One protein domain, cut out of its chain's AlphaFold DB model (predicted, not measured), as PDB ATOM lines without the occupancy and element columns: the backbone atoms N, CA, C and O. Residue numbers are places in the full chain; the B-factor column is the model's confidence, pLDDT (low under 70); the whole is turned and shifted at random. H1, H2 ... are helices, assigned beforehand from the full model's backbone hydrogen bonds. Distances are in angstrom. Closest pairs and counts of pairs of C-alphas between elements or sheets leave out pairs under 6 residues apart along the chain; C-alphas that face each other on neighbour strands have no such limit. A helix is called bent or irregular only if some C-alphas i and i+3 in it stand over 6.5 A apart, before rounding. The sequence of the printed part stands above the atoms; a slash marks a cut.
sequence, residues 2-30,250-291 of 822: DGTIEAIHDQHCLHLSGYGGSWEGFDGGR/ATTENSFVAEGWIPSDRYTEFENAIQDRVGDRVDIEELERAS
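Overview. This is residues 2 to 30 and 250 to 291 of the 822 residues of the protein "V-type ATP synthase subunit I" of Halobacteriales archaeon SW_7_68_16 (UniProt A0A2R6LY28). With little regular structure, the domain is a pair of helices, H1 and H2, side by side and running opposite ways, beside long loops formed by residues 12 to 30 and 250 to 263. Short antiparallel pairings tie these loops together. The printed part has 71 residues, 28 of them in the named helices, H1 then H2, with no named strand; the class is all helix. It is compact, with a radius of gyration of the C-alphas of 12.6 A and spans of 33 by 29 by 18 A.

Arrangement. H1, residues 2 to 11, touches H2, residues 264 to 281, with the closest C-alphas, those of Ala 7 and Ile 274, 5.6 A apart. H2 touches H1 with residues 270 to 278 alone. Their lines stand at a shallow tilt of 27 degrees, opposite ways. H2 has a kink of 71 degrees near residue 275 and is irregular, with C-alphas 277 and 280 9.6 A apart. O i to N i+4 pairs are within hydrogen-bond range in 5 of 6 cases in H1 and 10 of 14 in H2.

Along the chain. H1 begins at C-alpha 2 (-40.355, -122.349, 14.158) and is 14.6 A long. H2 is 23.0 A long and ends at C-alpha 281 (-45.594, -118.839, 24.020).

Size, cuts and confidence. Residues 31 to 249 are not printed; C-alphas 30 and 250 are 9.8 A apart across the cut. Residues 289 to 291 have pLDDT under 70.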
ATOM      1  N   ASP A   2     -40.277-122.807  15.564       83.00
ATOM      2  CA  ASP A   2     -40.355-122.349  14.158       83.00
ATOM      3  C   ASP A   2     -41.034-120.982  13.966       83.00
ATOM      4  O   ASP A   2     -40.458-120.083  13.365       83.00
ATOM      5  N   GLY A   3     -42.219-120.776  14.555       83.94
ATOM      6  CA  GLY A   3     -42.909-119.478  14.483       83.94
ATOM      7  C   GLY A   3     -42.153-118.330  15.166       83.94
ATOM      8  O   GLY A   3     -42.341-117.176  14.803       83.94
ATOM      9  N   THR A   4     -41.284-118.643  16.132       86.12
ATOM     10  CA  THR A   4     -40.396-117.675  16.790       86.12
ATOM     11  C   THR A   4     -39.218-117.336  15.889       86.12
ATOM     12  O   THR A   4     -38.926-116.164  15.709       86.12
ATOM     13  N   ILE A   5     -38.579-118.340  15.279       87.00
ATOM     14  CA  ILE A   5     -37.482-118.148  14.320       87.00
ATOM     15  C   ILE A   5     -37.956-117.294  13.145       87.00
ATOM     16  O   ILE A   5     -37.268-116.363  12.747       87.00
ATOM     17  N   GLU A   6     -39.156-117.566  12.632       83.94
ATOM     18  CA  GLU A   6     -39.754-116.766  11.568       83.94
ATOM     19  C   GLU A   6     -40.021-115.320  12.010       83.94
ATOM     20  O   GLU A   6     -39.664-114.389  11.297       83.94
ATOM     21  N   ALA A   7     -40.584-115.120  13.205       86.25
ATOM     22  CA  ALA A   7     -40.826-113.785  13.743       86.25
ATOM     23  C   ALA A   7     -39.521-112.993  13.955       86.25
ATOM     24  O   ALA A   7     -39.472-111.809  13.641       86.25
ATOM     25  N   ILE A   8     -38.463-113.650  14.447       87.06
ATOM     26  CA  ILE A   8     -37.126-113.064  14.628       87.06
ATOM     27  C   ILE A   8     -36.518-112.687  13.275       87.06
ATOM     28  O   ILE A   8     -35.991-111.583  13.124       87.06
ATOM     29  N   HIS A   9     -36.595-113.594  12.297       83.81
ATOM     30  CA  HIS A   9     -36.045-113.387  10.958       83.81
ATOM     31  C   HIS A   9     -36.680-112.171  10.277       83.81
ATOM     32  O   HIS A   9     -35.950-111.324   9.768       83.81
ATOM     33  N   ASP A  10     -38.003-112.016  10.386       84.56
ATOM     34  CA  ASP A  10     -38.752-110.897   9.800       84.56
ATOM     35  C   ASP A  10     -38.357-109.513  10.381       84.56
ATOM     36  O   ASP A  10     -38.630-108.487   9.759       84.56
ATOM     37  N   GLN A  11     -37.724-109.448  11.563       86.88
ATOM     38  CA  GLN A  11     -37.300-108.180  12.185       86.88
ATOM     39  C   GLN A  11     -35.920-107.680  11.730       86.88
ATOM     40  O   GLN A  11     -35.612-106.491  11.890       86.88
ATOM     41  N   HIS A  12     -35.085-108.569  11.178       82.44
ATOM     42  CA  HIS A  12     -33.731-108.270  10.690       82.44
ATOM     43  C   HIS A  12     -32.862-107.453  11.670       82.44
ATOM     44  O   HIS A  12     -32.145-106.536  11.263       82.44
ATOM     45  N   CYS A  13     -32.951-107.723  12.977       85.06
ATOM     46  CA  CYS A  13     -32.270-106.906  13.990       85.06
ATOM     47  C   CYS A  13     -31.552-107.683  15.095       85.06
ATOM     48  O   CYS A  13     -30.869-107.049  15.895       85.06
ATOM     49  N   LEU A  14     -31.701-109.011  15.142       87.25
ATOM     50  CA  LEU A  14     -31.093-109.870  16.156       87.25
ATOM     51  C   LEU A  14     -29.845-110.565  15.619       87.25
ATOM     52  O   LEU A  14     -29.914-111.315  14.646       87.25
ATOM     53  N   HIS A  15     -28.723-110.350  16.298       87.00
ATOM     54  CA  HIS A  15     -27.511-111.139  16.137       87.00
ATOM     55  C   HIS A  15     -27.507-112.270  17.170       87.00
ATOM     56  O   HIS A  15     -27.327-112.005  18.353       87.00
ATOM     57  N   LEU A  16     -27.750-113.507  16.734       85.94
ATOM     58  CA  LEU A  16     -27.801-114.672  17.623       85.94
ATOM     59  C   LEU A  16     -26.408-115.034  18.143       85.94
ATOM     60  O   LEU A  16     -25.489-115.226  17.348       85.94
ATOM     61  N   SER A  17     -26.290-115.201  19.455       84.69
ATOM     62  CA  SER A  17     -25.095-115.739  20.100       84.69
ATOM     63  C   SER A  17     -25.091-117.263  20.007       84.69
ATOM     64  O   SER A  17     -26.122-117.919  20.163       84.69
ATOM     65  N   GLY A  18     -23.928-117.844  19.717       79.50
ATOM     66  CA  GLY A  18     -23.793-119.291  19.561       79.50
ATOM     67  C   GLY A  18     -23.836-120.028  20.902       79.50
ATOM     68  O   GLY A  18     -23.054-119.730  21.808       79.50
ATOM     69  N   TYR A  19     -24.688-121.048  21.027       81.69
ATOM     70  CA  TYR A  19     -24.718-121.888  22.226       81.69
ATOM     71  C   TYR A  19     -23.532-122.865  22.282       81.69
ATOM     72  O   TYR A  19     -23.434-123.813  21.504       81.69
ATOM     73  N   GLY A  20     -22.645-122.671  23.262       71.56
ATOM     74  CA  GLY A  20     -21.442-123.491  23.462       71.56
ATOM     75  C   GLY A  20     -21.634-124.804  24.237       71.56
ATOM     76  O   GLY A  20     -20.643-125.468  24.533       71.56
ATOM     77  N   GLY A  21     -22.865-125.182  24.610       76.69
ATOM     78  CA  GLY A  21     -23.121-126.403  25.394       76.69
ATOM     79  C   GLY A  21     -22.830-126.278  26.896       76.69
ATOM     80  O   GLY A  21     -22.614-127.284  27.566       76.69
ATOM     81  N   SER A  22     -22.776-125.055  27.426       73.69
ATOM     82  CA  SER A  22     -22.333-124.762  28.796       73.69
ATOM     83  C   SER A  22     -23.409-124.939  29.877       73.69
ATOM     84  O   SER A  22     -23.073-124.910  31.062       73.69
ATOM     85  N   TRP A  23     -24.686-125.111  29.517       80.06
ATOM     86  CA  TRP A  23     -25.796-125.158  30.475       80.06
ATOM     87  C   TRP A  23     -26.238-126.594  30.774       80.06
ATOM     88  O   TRP A  23     -26.628-127.357  29.888       80.06
ATOM     89  N   GLU A  24     -26.206-126.973  32.054       77.06
ATOM     90  CA  GLU A  24     -26.583-128.314  32.504       77.06
ATOM     91  C   GLU A  24     -28.074-128.591  32.233       77.06
ATOM     92  O   GLU A  24     -28.949-127.847  32.673       77.06
ATOM     93  N   GLY A  25     -28.369-129.678  31.511       78.81
ATOM     94  CA  GLY A  25     -29.735-130.068  31.137       78.81
ATOM     95  C   GLY A  25     -30.240-129.506  29.803       78.81
ATOM     96  O   GLY A  25     -31.366-129.831  29.426       78.81
ATOM     97  N   PHE A  26     -29.424-128.724  29.083       82.81
ATOM     98  CA  PHE A  26     -29.719-128.227  27.737       82.81
ATOM     99  C   PHE A  26     -28.772-128.830  26.695       82.81
ATOM    100  O   PHE A  26     -27.551-128.771  26.838       82.81
ATOM    101  N   ASP A  27     -29.344-129.326  25.604       84.62
ATOM    102  CA  ASP A  27     -28.612-129.805  24.434       84.62
ATOM    103  C   ASP A  27     -28.543-128.712  23.358       84.62
ATOM    104  O   ASP A  27     -29.434-127.863  23.249       84.62
ATOM    105  N   GLY A  28     -27.504-128.751  22.521       83.25
ATOM    106  CA  GLY A  28     -27.454-127.923  21.316       83.25
ATOM    107  C   GLY A  28     -28.595-128.272  20.368       83.25
ATOM    108  O   GLY A  28     -28.867-129.454  20.121       83.25
ATOM    109  N   GLY A  29     -29.278-127.248  19.854       81.06
ATOM    110  CA  GLY A  29     -30.331-127.449  18.872       81.06
ATOM    111  C   GLY A  29     -29.798-128.118  17.606       81.06
ATOM    112  O   GLY A  29     -28.610-128.087  17.286       81.06
ATOM    113  N   ARG A  30     -30.693-128.797  16.891       81.88
ATOM    114  CA  ARG A  30     -30.378-129.458  15.621       81.88
ATOM    115  C   ARG A  30     -31.020-128.680  14.485       81.88
ATOM    116  O   ARG A  30     -32.103-128.135  14.709       81.88
ATOM    117  N   ALA A 250     -30.083-123.124  22.774       87.69
ATOM    118  CA  ALA A 250     -30.104-124.134  23.822       87.69
ATOM    119  C   ALA A 250     -31.496-124.777  23.856       87.69
ATOM    120  O   ALA A 250     -32.514-124.084  23.901       87.69
ATOM    121  N   THR A 251     -31.572-126.107  23.824       88.19
ATOM    122  CA  THR A 251     -32.840-126.832  23.666       88.19
ATOM    123  C   THR A 251     -33.020-127.939  24.700       88.19
ATOM    124  O   THR A 251     -32.065-128.507  25.220       88.19
ATOM    125  N   THR A 252     -34.279-128.246  25.004       87.75
ATOM    126  CA  THR A 252     -34.717-129.407  25.797       87.75
ATOM    127  C   THR A 252     -35.829-130.130  25.031       87.75
ATOM    128  O   THR A 252     -36.210-129.708  23.941       87.75
ATOM    129  N   GLU A 253     -36.436-131.169  25.615       82.81
ATOM    130  CA  GLU A 253     -37.584-131.849  24.994       82.81
ATOM    131  C   GLU A 253     -38.775-130.918  24.692       82.81
ATOM    132  O   GLU A 253     -39.509-131.166  23.739       82.81
ATOM    133  N   ASN A 254     -38.999-129.872  25.501       84.44
ATOM    134  CA  ASN A 254     -40.222-129.055  25.430       84.44
ATOM    135  C   ASN A 254     -39.988-127.535  25.457       84.44
ATOM    136  O   ASN A 254     -40.948-126.774  25.357       84.44
ATOM    137  N   SER A 255     -38.748-127.077  25.623       87.69
ATOM    138  CA  SER A 255     -38.408-125.653  25.733       87.69
ATOM    139  C   SER A 255     -37.112-125.332  24.999       87.69
ATOM    140  O   SER A 255     -36.294-126.224  24.756       87.69
ATOM    141  N   PHE A 256     -36.947-124.066  24.635       89.19
ATOM    142  CA  PHE A 256     -35.756-123.551  23.977       89.19
ATOM    143  C   PHE A 256     -35.417-122.170  24.521       89.19
ATOM    144  O   PHE A 256     -36.309-121.445  24.960       89.19
ATOM    145  N   VAL A 257     -34.138-121.823  24.458       88.75
ATOM    146  CA  VAL A 257     -33.604-120.515  24.822       88.75
ATOM    147  C   VAL A 257     -32.679-120.065  23.698       88.75
ATOM    148  O   VAL A 257     -31.856-120.844  23.212       88.75
ATOM    149  N   ALA A 258     -32.845-118.818  23.276       87.94
ATOM    150  CA  ALA A 258     -31.986-118.154  22.311       87.94
ATOM    151  C   ALA A 258     -31.533-116.831  22.918       87.94
ATOM    152  O   ALA A 258     -32.348-116.107  23.489       87.94
ATOM    153  N   GLU A 259     -30.249-116.536  22.785       87.94
ATOM    154  CA  GLU A 259     -29.653-115.287  23.236       87.94
ATOM    155  C   GLU A 259     -29.082-114.543  22.030       87.94
ATOM    156  O   GLU A 259     -28.685-115.157  21.035       87.94
ATOM    157  N   GLY A 260     -29.079-113.216  22.087       87.88
ATOM    158  CA  GLY A 260     -28.486-112.415  21.035       87.88
ATOM    159  C   GLY A 260     -28.562-110.921  21.293       87.88
ATOM    160  O   GLY A 260     -29.256-110.448  22.193       87.88
ATOM    161  N   TRP A 261     -27.854-110.177  20.454       87.06
ATOM    162  CA  TRP A 261     -27.709-108.735  20.560       87.06
ATOM    163  C   TRP A 261     -28.632-108.004  19.591       87.06
ATOM    164  O   TRP A 261     -28.733-108.364  18.415       87.06
ATOM    165  N   ILE A 262     -29.253-106.932  20.080       88.12
ATOM    166  CA  ILE A 262     -30.028-105.982  19.280       88.12
ATOM    167  C   ILE A 262     -29.619-104.546  19.629       88.12
ATOM    168  O   ILE A 262     -29.194-104.287  20.758       88.12
ATOM    169  N   PRO A 263     -29.792-103.579  18.713       85.44
ATOM    170  CA  PRO A 263     -29.736-102.166  19.072       85.44
ATOM    171  C   PRO A 263     -30.787-101.838  20.145       85.44
ATOM    172  O   PRO A 263     -31.966-102.159  19.976       85.44
ATOM    173  N   SER A 264     -30.379-101.202  21.249       83.62
ATOM    174  CA  SER A 264     -31.260-100.956  22.407       83.62
ATOM    175  C   SER A 264     -32.494-100.109  22.070       83.62
ATOM    176  O   SER A 264     -33.540-100.251  22.695       83.62
ATOM    177  N   ASP A 265     -32.400 -99.240  21.064       82.12
ATOM    178  CA  ASP A 265     -33.505 -98.425  20.556       82.12
ATOM    179  C   ASP A 265     -34.571 -99.238  19.802       82.12
ATOM    180  O   ASP A 265     -35.705 -98.775  19.665       82.12
ATOM    181  N   ARG A 266     -34.242-100.460  19.363       86.50
ATOM    182  CA  ARG A 266     -35.153-101.373  18.657       86.50
ATOM    183  C   ARG A 266     -35.776-102.454  19.546       86.50
ATOM    184  O   ARG A 266     -36.635-103.185  19.059       86.50
ATOM    185  N   TYR A 267     -35.424-102.538  20.835       88.19
ATOM    186  CA  TYR A 267     -35.945-103.574  21.745       88.19
ATOM    187  C   TYR A 267     -37.471-103.611  21.803       88.19
ATOM    188  O   TYR A 267     -38.075-104.649  21.554       88.19
ATOM    189  N   THR A 268     -38.111-102.469  22.051       88.75
ATOM    190  CA  THR A 268     -39.573-102.411  22.171       88.75
ATOM    191  C   THR A 268     -40.275-102.759  20.856       88.75
ATOM    192  O   THR A 268     -41.345-103.358  20.872       88.75
ATOM    193  N   GLU A 269     -39.704-102.388  19.706       88.88
ATOM    194  CA  GLU A 269     -40.247-102.774  18.396       88.88
ATOM    195  C   GLU A 269     -40.171-104.294  18.209       88.88
ATOM    196  O   GLU A 269     -41.171-104.928  17.873       88.88
ATOM    197  N   PHE A 270     -39.002-104.868  18.498       89.62
ATOM    198  CA  PHE A 270     -38.745-106.296  18.395       89.62
ATOM    199  C   PHE A 270     -39.663-107.112  19.314       89.62
ATOM    200  O   PHE A 270     -40.343-108.020  18.842       89.62
ATOM    201  N   GLU A 271     -39.745-106.762  20.600       90.25
ATOM    202  CA  GLU A 271     -40.570-107.464  21.590       90.25
ATOM    203  C   GLU A 271     -42.041-107.531  21.153       90.25
ATOM    204  O   GLU A 271     -42.625-108.618  21.090       90.25
ATOM    205  N   ASN A 272     -42.619-106.384  20.776       89.06
ATOM    206  CA  ASN A 272     -44.006-106.312  20.318       89.06
ATOM    207  C   ASN A 272     -44.231-107.168  19.064       89.06
ATOM    208  O   ASN A 272     -45.222-107.886  18.983       89.06
ATOM    209  N   ALA A 273     -43.302-107.139  18.104       88.62
ATOM    210  CA  ALA A 273     -43.441-107.902  16.867       88.62
ATOM    211  C   ALA A 273     -43.420-109.423  17.095       88.62
ATOM    212  O   ALA A 273     -44.172-110.161  16.447       88.62
ATOM    213  N   ILE A 274     -42.590-109.907  18.025       89.81
ATOM    214  CA  ILE A 274     -42.588-111.324  18.396       89.81
ATOM    215  C   ILE A 274     -43.873-111.673  19.159       89.81
ATOM    216  O   ILE A 274     -44.542-112.646  18.801       89.81
ATOM    217  N   GLN A 275     -44.263-110.877  20.163       89.62
ATOM    218  CA  GLN A 275     -45.488-111.108  20.941       89.62
ATOM    219  C   GLN A 275     -46.744-111.112  20.055       89.62
ATOM    220  O   GLN A 275     -47.586-111.998  20.197       89.62
ATOM    221  N   ASP A 276     -46.844-110.216  19.072       89.06
ATOM    222  CA  ASP A 276     -47.960-110.175  18.120       89.06
ATOM    223  C   ASP A 276     -48.082-111.469  17.295       89.06
ATOM    224  O   ASP A 276     -49.186-111.876  16.915       89.06
ATOM    225  N   ARG A 277     -46.957-112.145  17.020       87.94
ATOM    226  CA  ARG A 277     -46.915-113.337  16.160       87.94
ATOM    227  C   ARG A 277     -47.064-114.652  16.916       87.94
ATOM    228  O   ARG A 277     -47.772-115.547  16.450       87.94
ATOM    229  N   VAL A 278     -46.390-114.800  18.054       88.31
ATOM    230  CA  VAL A 278     -46.367-116.057  18.832       88.31
ATOM    231  C   VAL A 278     -47.119-115.984  20.164       88.31
ATOM    232  O   VAL A 278     -47.375-117.040  20.754       88.31
ATOM    233  N   GLY A 279     -47.562-114.796  20.589       86.19
ATOM    234  CA  GLY A 279     -48.282-114.567  21.845       86.19
ATOM    235  C   GLY A 279     -47.464-114.971  23.071       86.19
ATOM    236  O   GLY A 279     -46.239-115.008  23.028       86.19
ATOM    237  N   ASP A 280     -48.156-115.399  24.128       84.00
ATOM    238  CA  ASP A 280     -47.570-115.797  25.423       84.00
ATOM    239  C   ASP A 280     -46.747-117.110  25.383       84.00
ATOM    240  O   ASP A 280     -46.498-117.739  26.411       84.00
ATOM    241  N   ARG A 281     -46.389-117.608  24.192       84.50
ATOM    242  CA  ARG A 281     -45.594-118.839  24.020       84.50
ATOM    243  C   ARG A 281     -44.092-118.598  24.124       84.50
ATOM    244  O   ARG A 281     -43.347-119.572  24.213       84.50
ATOM    245  N   VAL A 282     -43.667-117.343  24.031       86.75
ATOM    246  CA  VAL A 282     -42.274-116.913  24.138       86.75
ATOM    247  C   VAL A 282     -42.237-115.767  25.128       86.75
ATOM    248  O   VAL A 282     -43.014-114.826  24.998       86.75
ATOM    249  N   ASP A 283     -41.342-115.879  26.097       86.69
ATOM    250  CA  ASP A 283     -41.003-114.791  26.999       86.69
ATOM    251  C   ASP A 283     -39.719-114.135  26.489       86.69
ATOM    252  O   ASP A 283     -38.807-114.839  26.042       86.69
ATOM    253  N   ILE A 284     -39.678-112.805  26.479       86.44
ATOM    254  CA  ILE A 284     -38.534-112.033  25.987       86.44
ATOM    255  C   ILE A 284     -38.090-111.137  27.119       86.44
ATOM    256  O   ILE A 284     -38.804-110.224  27.518       86.44
ATOM    257  N   GLU A 285     -36.881-111.376  27.593       83.75
ATOM    258  CA  GLU A 285     -36.298-110.620  28.683       83.75
ATOM    259  C   GLU A 285     -35.072-109.868  28.172       83.75
ATOM    260  O   GLU A 285     -34.235-110.413  27.449       83.75
ATOM    261  N   GLU A 286     -34.978-108.590  28.527       82.44
ATOM    262  CA  GLU A 286     -33.743-107.836  28.360       82.44
ATOM    263  C   GLU A 286     -32.783-108.251  29.479       82.44
ATOM    264  O   GLU A 286     -32.871-107.753  30.596       82.44
ATOM    265  N   LEU A 287     -31.896-109.204  29.187       77.00
ATOM    266  CA  LEU A 287     -30.959-109.729  30.185       77.00
ATOM    267  C   LEU A 287     -29.951-108.658  30.602       77.00
ATOM    268  O   LEU A 287     -29.725-108.411  31.786       77.00
ATOM    269  N   GLU A 288     -29.342-108.032  29.598       71.50
ATOM    270  CA  GLU A 288     -28.237-107.108  29.769       71.50
ATOM    271  C   GLU A 288     -28.378-105.975  28.758       71.50
ATOM    272  O   GLU A 288     -28.545-106.195  27.556       71.50
ATOM    273  N   ARG A 289     -28.246-104.738  29.237       69.06
ATOM    274  CA  ARG A 289     -27.847-103.643  28.359       69.06
ATOM    275  C   ARG A 289     -26.341-103.614  28.331       69.06
ATOM    276  O   ARG A 289     -25.710-103.549  29.384       69.06
ATOM    277  N   ALA A 290     -25.775-103.581  27.129       56.50
ATOM    278  CA  ALA A 290     -24.389-103.186  26.951       56.50
ATOM    279  C   ALA A 290     -24.254-101.711  27.369       56.50
ATOM    280  O   ALA A 290     -24.349-100.789  26.560       56.50
ATOM    281  N   SER A 291     -24.126-101.483  28.672       43.12
ATOM    282  CA  SER A 291     -23.794-100.198  29.255       43.12
ATOM    283  C   SER A 291     -22.288-100.198  29.452       43.12
ATOM    284  O   SER A 291     -21.711-101.128  30.012       43.12
TER     285      SER A 291